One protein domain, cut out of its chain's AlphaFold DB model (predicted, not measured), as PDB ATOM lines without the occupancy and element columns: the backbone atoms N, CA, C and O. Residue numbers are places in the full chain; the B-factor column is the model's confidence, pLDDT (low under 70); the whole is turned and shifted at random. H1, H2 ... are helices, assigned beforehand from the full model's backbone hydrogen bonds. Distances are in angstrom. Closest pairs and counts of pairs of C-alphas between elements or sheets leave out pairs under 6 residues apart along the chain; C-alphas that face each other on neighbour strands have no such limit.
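Overview. This is residues 173 to 238 of the 242 residues of an uncharacterized protein of Deltaproteobacteria bacterium (UniProt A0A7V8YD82). Three helices stand as a loose triangle with their lines at shallow tilts: H1 and H2 form a helical hairpin and run opposite ways, and H3 lies near H1, running the same way as H1 and apart from H2. Before H1, residues 173 to 183 make a folded-back loop on the side of H1 away from H3. The printed part has 66 residues with three named helices, in the order H1, H2, H3, and no named strand; its class is all helix. It is compact, with a radius of gyration of the C-alphas of 11.9 A, and spans 32 by 29 by 18 A.

Arrangement. Go first to H1, residues 184 to 196, and H2, residues 202 to 217, which form a helical hairpin, two helices in succession that touch and run opposite ways. Their lines stand at a shallow tilt of 25 degrees. Residues 191 to 195 of H1 alone touch residues 207 to 211 of H2; the closest C-alphas, those of Trp 195 and Gln 208, are 5.6 A apart. Further on, H3, residues 228 to 236, is close to H1 but not clearly touching it. Their closest C-alphas, those of Met 192 and Phe 234, are 7.4 A apart. H1 and H3 run the same way at a shallow tilt of 15 degrees. H2 and H3 are apart. In H1, H2 and H3 every O i to N i+4 pair is within hydrogen-bond range.

Along the chain. Find C-alpha 184 at (139.208, 150.255, 158.034); from there H1 runs 18.3 A to C-alpha 196. H2 begins at C-alpha 202, at (158.544, 141.608, 137.236), and runs 22.5 A to C-alpha 217. H3 runs 12.1 A from C-alpha 228 to C-alpha 236, at (147.562, 131.983, 147.869).

Size, cuts and confidence. Look for the two C-alphas farthest apart at Thr 201 and Asp 223, 33.4 A from each other. The link from H1 to H2 is tight, with 5 residues, and that from H2 to H3 is short, with 10. The printed part has no cut. Its mean pLDDT is 93.5, and no printed residue is under 70.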
ATOM      1  N   ARG A 173     141.932 157.748 151.690       98.38
ATOM      2  CA  ARG A 173     142.041 158.189 150.292       98.38
ATOM      3  C   ARG A 173     142.260 156.984 149.364       98.38
ATOM      4  O   ARG A 173     143.263 156.300 149.537       98.38
ATOM      5  N   PRO A 174     141.392 156.715 148.375       97.25
ATOM      6  CA  PRO A 174     141.561 155.556 147.502       97.25
ATOM      7  C   PRO A 174     142.872 155.636 146.703       97.25
ATOM      8  O   PRO A 174     143.351 156.726 146.381       97.25
ATOM      9  N   LEU A 175     143.467 154.472 146.409       95.75
ATOM     10  CA  LEU A 175     144.703 154.386 145.620       95.75
ATOM     11  C   LEU A 175     144.466 154.752 144.156       95.75
ATOM     12  O   LEU A 175     145.320 155.397 143.554       95.75
ATOM     13  N   ASP A 176     143.312 154.376 143.615       94.38
ATOM     14  CA  ASP A 176     142.846 154.763 142.286       94.38
ATOM     15  C   ASP A 176     141.739 155.829 142.400       94.38
ATOM     16  O   ASP A 176     141.378 156.271 143.493       94.38
ATOM     17  N   GLU A 177     141.181 156.264 141.271       93.62
ATOM     18  CA  GLU A 177     140.071 157.220 141.267       93.62
ATOM     19  C   GLU A 177     138.822 156.625 141.948       93.62
ATOM     20  O   GLU A 177     138.331 155.564 141.563       93.62
ATOM     21  N   GLY A 178     138.276 157.313 142.958       95.12
ATOM     22  CA  GLY A 178     137.092 156.839 143.679       95.12
ATOM     23  C   GLY A 178     136.658 157.730 144.851       95.12
ATOM     24  O   GLY A 178     137.309 158.737 145.141       95.12
ATOM     25  N   PRO A 179     135.543 157.386 145.524       97.00
ATOM     26  CA  PRO A 179     135.132 158.049 146.758       97.00
ATOM     27  C   PRO A 179     136.066 157.692 147.935       97.00
ATOM     28  O   PRO A 179     136.694 156.632 147.912       97.00
ATOM     29  N   PRO A 180     136.149 158.544 148.975       98.06
ATOM     30  CA  PRO A 180     136.843 158.215 150.221       98.06
ATOM     31  C   PRO A 180     136.293 156.951 150.899       98.06
ATOM     32  O   PRO A 180     135.109 156.642 150.778       98.06
ATOM     33  N   LEU A 181     137.164 156.244 151.620       97.88
ATOM     34  CA  LEU A 181     136.878 155.013 152.356       97.88
ATOM     35  C   LEU A 181     136.768 155.305 153.858       97.88
ATOM     36  O   LEU A 181     137.760 155.615 154.536       97.88
ATOM     37  N   ASP A 182     135.559 155.179 154.387       97.69
ATOM     38  CA  ASP A 182     135.234 155.608 155.747       97.69
ATOM     39  C   ASP A 182     135.678 154.587 156.799       97.69
ATOM     40  O   ASP A 182     136.036 154.959 157.920       97.69
ATOM     41  N   THR A 183     135.697 153.300 156.447       97.88
ATOM     42  CA  THR A 183     135.989 152.214 157.391       97.88
ATOM     43  C   THR A 183     137.335 151.545 157.132       97.88
ATOM     44  O   THR A 183     137.821 151.469 156.002       97.88
ATOM     45  N   THR A 184     137.946 150.995 158.183       96.88
ATOM     46  CA  THR A 184     139.208 150.255 158.034       96.88
ATOM     47  C   THR A 184     139.051 148.978 157.210       96.88
ATOM     48  O   THR A 184     139.962 148.608 156.477       96.88
ATOM     49  N   GLU A 185     137.888 148.333 157.272       96.44
ATOM     50  CA  GLU A 185     137.597 147.138 156.474       96.44
ATOM     51  C   GLU A 185     137.519 147.460 154.972       96.44
ATOM     52  O   GLU A 185     138.075 146.728 154.154       96.44
ATOM     53  N   GLU A 186     136.945 148.609 154.592       96.88
ATOM     54  CA  GLU A 186     136.993 149.092 153.203       96.88
ATOM     55  C   GLU A 186     138.430 149.378 152.750       96.88
ATOM     56  O   GLU A 186     138.805 149.026 151.631       96.88
ATOM     57  N   ARG A 187     139.265 149.961 153.621       97.88
ATOM     58  CA  ARG A 187     140.684 150.234 153.322       97.88
ATOM     59  C   ARG A 187     141.479 148.944 153.125       97.88
ATOM     60  O   ARG A 187     142.260 148.855 152.180       97.88
ATOM     61  N   LYS A 188     141.259 147.927 153.965       96.69
ATOM     62  CA  LYS A 188     141.846 146.585 153.802       96.69
ATOM     63  C   LYS A 188     141.433 145.947 152.478       96.69
ATOM     64  O   LYS A 188     142.292 145.468 151.742       96.69
ATOM     65  N   ALA A 189     140.141 145.988 152.152       95.19
ATOM     66  CA  ALA A 189     139.630 145.459 150.894       95.19
ATOM     67  C   ALA A 189     140.237 146.186 149.682       95.19
ATOM     68  O   ALA A 189     140.620 145.539 148.709       95.19
ATOM     69  N   ALA A 190     140.395 147.512 149.758       96.62
ATOM     70  CA  ALA A 190     141.045 148.302 148.716       96.62
ATOM     71  C   ALA A 190     142.536 147.955 148.558       96.62
ATOM     72  O   ALA A 190     142.995 147.791 147.430       96.62
ATOM     73  N   LEU A 191     143.276 147.775 149.661       96.25
ATOM     74  CA  LEU A 191     144.666 147.294 149.628       96.25
ATOM     75  C   LEU A 191     144.775 145.937 148.924       96.25
ATOM     76  O   LEU A 191     145.622 145.763 148.048       96.25
ATOM     77  N   MET A 192     143.901 144.992 149.279       93.44
ATOM     78  CA  MET A 192     143.879 143.659 148.669       93.44
ATOM     79  C   MET A 192     143.528 143.714 147.183       93.44
ATOM     80  O   MET A 192     144.205 143.085 146.373       93.44
ATOM     81  N   ALA A 193     142.508 144.487 146.810       94.50
ATOM     82  CA  ALA A 193     142.118 144.655 145.416       94.50
ATOM     83  C   ALA A 193     143.248 145.284 144.588       94.50
ATOM     84  O   ALA A 193     143.533 144.827 143.480       94.50
ATOM     85  N   TYR A 194     143.934 146.291 145.136       95.56
ATOM     86  CA  TYR A 194     145.051 146.940 144.458       95.56
ATOM     87  C   TYR A 194     146.229 145.980 144.256       95.56
ATOM     88  O   TYR A 194     146.744 145.875 143.142       95.56
ATOM     89  N   TRP A 195     146.590 145.207 145.282       94.81
ATOM     90  CA  TRP A 195     147.625 144.174 145.189       94.81
ATOM     91  C   TRP A 195     147.280 143.082 144.159       94.81
ATOM     92  O   TRP A 195     148.101 142.761 143.298       94.81
ATOM     93  N   ALA A 196     146.043 142.574 144.178       92.81
ATOM     94  CA  ALA A 196     145.581 141.517 143.274       92.81
ATOM     95  C   ALA A 196     145.420 141.989 141.818       92.81
ATOM     96  O   ALA A 196     145.449 141.184 140.892       92.81
ATOM     97  N   SER A 197     145.255 143.297 141.595       93.50
ATOM     98  CA  SER A 197     145.139 143.874 140.250       93.50
ATOM     99  C   SER A 197     146.460 143.925 139.474       93.50
ATOM    100  O   SER A 197     146.451 144.241 138.283       93.50
ATOM    101  N   ARG A 198     147.601 143.683 140.136       93.31
ATOM    102  CA  ARG A 198     148.914 143.727 139.482       93.31
ATOM    103  C   ARG A 198     149.085 142.526 138.550       93.31
ATOM    104  O   ARG A 198     148.656 141.416 138.850       93.31
ATOM    105  N   THR A 199     149.691 142.767 137.394       89.81
ATOM    106  CA  THR A 199     149.960 141.734 136.389       89.81
ATOM    107  C   THR A 199     151.111 140.827 136.824       89.81
ATOM    108  O   THR A 199     152.038 141.284 137.487       89.81
ATOM    109  N   ASP A 200     151.090 139.561 136.393       89.75
ATOM    110  CA  ASP A 200     152.176 138.588 136.611       89.75
ATOM    111  C   ASP A 200     153.385 138.919 135.716       89.75
ATOM    112  O   ASP A 200     153.603 138.355 134.644       89.75
ATOM    113  N   THR A 201     154.106 139.963 136.116       89.44
ATOM    114  CA  THR A 201     155.304 140.512 135.474       89.44
ATOM    115  C   THR A 201     156.264 140.975 136.566       89.44
ATOM    116  O   THR A 201     155.823 141.247 137.683       89.44
ATOM    117  N   GLN A 202     157.556 141.127 136.254       88.88
ATOM    118  CA  GLN A 202     158.544 141.608 137.236       88.88
ATOM    119  C   GLN A 202     158.110 142.923 137.910       88.88
ATOM    120  O   GLN A 202     158.145 143.038 139.129       88.88
ATOM    121  N   TRP A 203     157.567 143.857 137.128       89.56
ATOM    122  CA  TRP A 203     157.092 145.154 137.601       89.56
ATOM    123  C   TRP A 203     155.854 145.056 138.498       89.56
ATOM    124  O   TRP A 203     155.709 145.790 139.473       89.56
ATOM    125  N   GLY A 204     154.941 144.135 138.177       91.12
ATOM    126  CA  GLY A 204     153.788 143.857 139.029       91.12
ATOM    127  C   GLY A 204     154.216 143.294 140.383       91.12
ATOM    128  O   GLY A 204     153.683 143.717 141.408       91.12
ATOM    129  N   HIS A 205     155.220 142.414 140.387       90.62
ATOM    130  CA  HIS A 205     155.791 141.840 141.604       90.62
ATOM    131  C   HIS A 205     156.489 142.883 142.481       90.62
ATOM    132  O   HIS A 205     156.291 142.866 143.689       90.62
ATOM    133  N   GLU A 206     157.223 143.837 141.905       91.31
ATOM    134  CA  GLU A 206     157.852 144.922 142.675       91.31
ATOM    135  C   GLU A 206     156.820 145.769 143.431       91.31
ATOM    136  O   GLU A 206     156.966 146.035 144.628       91.31
ATOM    137  N   VAL A 207     155.721 146.135 142.764       94.19
ATOM    138  CA  VAL A 207     154.617 146.861 143.411       94.19
ATOM    139  C   VAL A 207     153.947 145.995 144.484       94.19
ATOM    140  O   VAL A 207     153.637 146.489 145.569       94.19
ATOM    141  N   GLN A 208     153.737 144.704 144.210       93.88
ATOM    142  CA  GLN A 208     153.182 143.762 145.184       93.88
ATOM    143  C   GLN A 208     154.062 143.631 146.432       93.88
ATOM    144  O   GLN A 208     153.538 143.714 147.543       93.88
ATOM    145  N   ASP A 209     155.376 143.489 146.269       93.06
ATOM    146  CA  ASP A 209     156.338 143.380 147.366       93.06
ATOM    147  C   ASP A 209     156.374 144.673 148.208       93.06
ATOM    148  O   ASP A 209     156.424 144.610 149.440       93.06
ATOM    149  N   ALA A 210     156.264 145.850 147.581       95.12
ATOM    150  CA  ALA A 210     156.165 147.126 148.293       95.12
ATOM    151  C   ALA A 210     154.884 147.227 149.149       95.12
ATOM    152  O   ALA A 210     154.935 147.653 150.309       95.12
ATOM    153  N   ILE A 211     153.738 146.773 148.625       95.56
ATOM    154  CA  ILE A 211     152.482 146.697 149.391       95.56
ATOM    155  C   ILE A 211     152.606 145.673 150.526       95.56
ATOM    156  O   ILE A 211     152.204 145.962 151.651       95.56
ATOM    157  N   GLU A 212     153.183 144.493 150.275       94.06
ATOM    158  CA  GLU A 212     153.421 143.470 151.304       94.06
ATOM    159  C   GLU A 212     154.280 144.009 152.452       94.06
ATOM    160  O   GLU A 212     153.986 143.764 153.629       94.06
ATOM    161  N   ALA A 213     155.334 144.761 152.124       95.38
ATOM    162  CA  ALA A 213     156.190 145.410 153.105       95.38
ATOM    163  C   ALA A 213     155.398 146.411 153.957       95.38
ATOM    164  O   ALA A 213     155.495 146.375 155.187       95.38
ATOM    165  N   PHE A 214     154.555 147.240 153.331       97.00
ATOM    166  CA  PHE A 214     153.676 148.171 154.038       97.00
ATOM    167  C   PHE A 214     152.667 147.449 154.942       97.00
ATOM    168  O   PHE A 214     152.523 147.799 156.113       97.00
ATOM    169  N   VAL A 215     152.005 146.400 154.443       95.69
ATOM    170  CA  VAL A 215     151.052 145.597 155.225       95.69
ATOM    171  C   VAL A 215     151.734 145.018 156.463       95.69
ATOM    172  O   VAL A 215     151.202 145.114 157.570       95.69
ATOM    173  N   ARG A 216     152.937 144.461 156.305       95.25
ATOM    174  CA  ARG A 216     153.709 143.874 157.405       95.25
ATOM    175  C   ARG A 216     154.178 144.915 158.420       95.25
ATOM    176  O   ARG A 216     154.149 144.648 159.617       95.25
ATOM    177  N   ALA A 217     154.642 146.071 157.957       96.94
ATOM    178  CA  ALA A 217     155.209 147.096 158.825       96.94
ATOM    179  C   ALA A 217     154.128 147.927 159.531       96.94
ATOM    180  O   ALA A 217     154.242 148.172 160.728       96.94
ATOM    181  N   VAL A 218     153.072 148.321 158.821       97.44
ATOM    182  CA  VAL A 218     152.073 149.287 159.300       97.44
ATOM    183  C   VAL A 218     150.776 148.595 159.701       97.44
ATOM    184  O   VAL A 218     150.355 148.691 160.852       97.44
ATOM    185  N   VAL A 219     150.151 147.850 158.786       96.75
ATOM    186  CA  VAL A 219     148.802 147.299 159.015       96.75
ATOM    187  C   VAL A 219     148.806 146.242 160.119       96.75
ATOM    188  O   VAL A 219     147.954 146.277 161.007       96.75
ATOM    189  N   GLN A 220     149.789 145.339 160.122       97.19
ATOM    190  CA  GLN A 220     149.912 144.291 161.144       97.19
ATOM    191  C   GLN A 220     150.199 144.820 162.559       97.19
ATOM    192  O   GLN A 220     149.954 144.108 163.529       97.19
ATOM    193  N   HIS A 221     150.673 146.061 162.691       97.56
ATOM    194  CA  HIS A 221     150.929 146.710 163.983       97.56
ATOM    195  C   HIS A 221     149.835 147.720 164.372       97.56
ATOM    196  O   HIS A 221     149.994 148.449 165.350       97.56
ATOM    197  N   SER A 222     148.741 147.786 163.608       96.75
ATOM    198  CA  SER A 222     147.602 148.668 163.871       96.75
ATOM    199  C   SER A 222     146.575 148.031 164.817       96.75
ATOM    200  O   SER A 222     146.634 146.839 165.108       96.75
ATOM    201  N   ASP A 223     145.568 148.808 165.229       97.19
ATOM    202  CA  ASP A 223     144.438 148.316 166.036       97.19
ATOM    203  C   ASP A 223     143.561 147.279 165.306       97.19
ATOM    204  O   ASP A 223     142.766 146.576 165.927       97.19
ATOM    205  N   THR A 224     143.683 147.182 163.979       96.25
ATOM    206  CA  THR A 224     142.867 146.296 163.134       96.25
ATOM    207  C   THR A 224     143.752 145.563 162.118       96.25
ATOM    208  O   THR A 224     143.666 145.832 160.918       96.25
ATOM    209  N   PRO A 225     144.613 144.628 162.562       97.00
ATOM    210  CA  PRO A 225     145.472 143.869 161.656       97.00
ATOM    211  C   PRO A 225     144.643 142.977 160.717       97.00
ATOM    212  O   PRO A 225     143.456 142.725 160.961       97.00
ATOM    213  N   PHE A 226     145.258 142.483 159.635       95.69
ATOM    214  CA  PHE A 226     144.647 141.398 158.858       95.69
ATOM    215  C   PHE A 226     144.644 140.111 159.683       95.69
ATOM    216  O   PHE A 226     145.628 139.786 160.348       95.69
ATOM    217  N   SER A 227     143.552 139.361 159.593       95.56
ATOM    218  CA  SER A 227     143.442 138.006 160.119       95.56
ATOM    219  C   SER A 227     144.370 137.035 159.382       95.56
ATOM    220  O   SER A 227     144.752 137.248 158.229       95.56
ATOM    221  N   GLU A 228     144.684 135.907 160.023       92.81
ATOM    222  CA  GLU A 228     145.477 134.839 159.401       92.81
ATOM    223  C   GLU A 228     144.844 134.323 158.099       92.81
ATOM    224  O   GLU A 228     145.558 134.032 157.144       92.81
ATOM    225  N   SER A 229     143.509 134.255 158.028       92.69
ATOM    226  CA  SER A 229     142.795 133.841 156.816       92.69
ATOM    227  C   SER A 229     142.945 134.832 155.664       92.69
ATOM    228  O   SER A 229     143.078 134.412 154.518       92.69
ATOM    229  N   GLU A 230     142.951 136.135 155.951       91.06
ATOM    230  CA  GLU A 230     143.155 137.167 154.926       91.06
ATOM    231  C   GLU A 230     144.603 137.168 154.430       91.06
ATOM    232  O   GLU A 230     144.842 137.234 153.227       91.06
ATOM    233  N   LEU A 231     145.577 137.003 155.335       90.69
ATOM    234  CA  LEU A 231     146.986 136.848 154.960       90.69
ATOM    235  C   LEU A 231     147.228 135.579 154.136       90.69
ATOM    236  O   LEU A 231     148.004 135.600 153.180       90.69
ATOM    237  N   ALA A 232     146.561 134.476 154.478       88.69
ATOM    238  CA  ALA A 232     146.640 133.242 153.709       88.69
ATOM    239  C   ALA A 232     146.062 133.416 152.296       88.69
ATOM    240  O   ALA A 232     146.642 132.893 151.347       88.69
ATOM    241  N   ALA A 233     144.971 134.176 152.140       85.44
ATOM    242  CA  ALA A 233     144.439 134.536 150.825       85.44
ATOM    243  C   ALA A 233     145.450 135.376 150.022       85.44
ATOM    244  O   ALA A 233     145.718 135.062 148.867       85.44
ATOM    245  N   PHE A 234     146.100 136.350 150.673       80.25
ATOM    246  CA  PHE A 234     147.171 137.167 150.088       80.25
ATOM    247  C   PHE A 234     148.312 136.310 149.515       80.25
ATOM    248  O   PHE A 234     148.776 136.513 148.400       80.25
ATOM    249  N   GLN A 235     148.743 135.292 150.263       82.75
ATOM    250  CA  GLN A 235     149.823 134.398 149.839       82.75
ATOM    251  C   GLN A 235     149.380 133.352 148.806       82.75
ATOM    252  O   GLN A 235     150.211 132.857 148.043       82.75
ATOM    253  N   ALA A 236     148.100 132.972 148.799       84.44
ATOM    254  CA  ALA A 236     147.562 131.983 147.869       84.44
ATOM    255  C   ALA A 236     147.472 132.525 146.438       84.44
ATOM    256  O   ALA A 236     147.759 131.778 145.502       84.44
ATOM    257  N   ASP A 237     147.140 133.808 146.295       77.56
ATOM    258  CA  ASP A 237     147.022 134.497 145.006       77.56
ATOM    259  C   ASP A 237     148.380 134.935 144.432       77.56
ATOM    260  O   ASP A 237     148.448 135.429 143.307       77.56
ATOM    261  N   ARG A 238     149.483 134.724 145.168       74.69
ATOM    262  CA  ARG A 238     150.831 135.029 144.681       74.69
ATOM    263  C   ARG A 238     151.160 134.115 143.495       74.69
ATOM    264  O   ARG A 238     151.135 132.886 143.667       74.69
TER     265      ARG A 238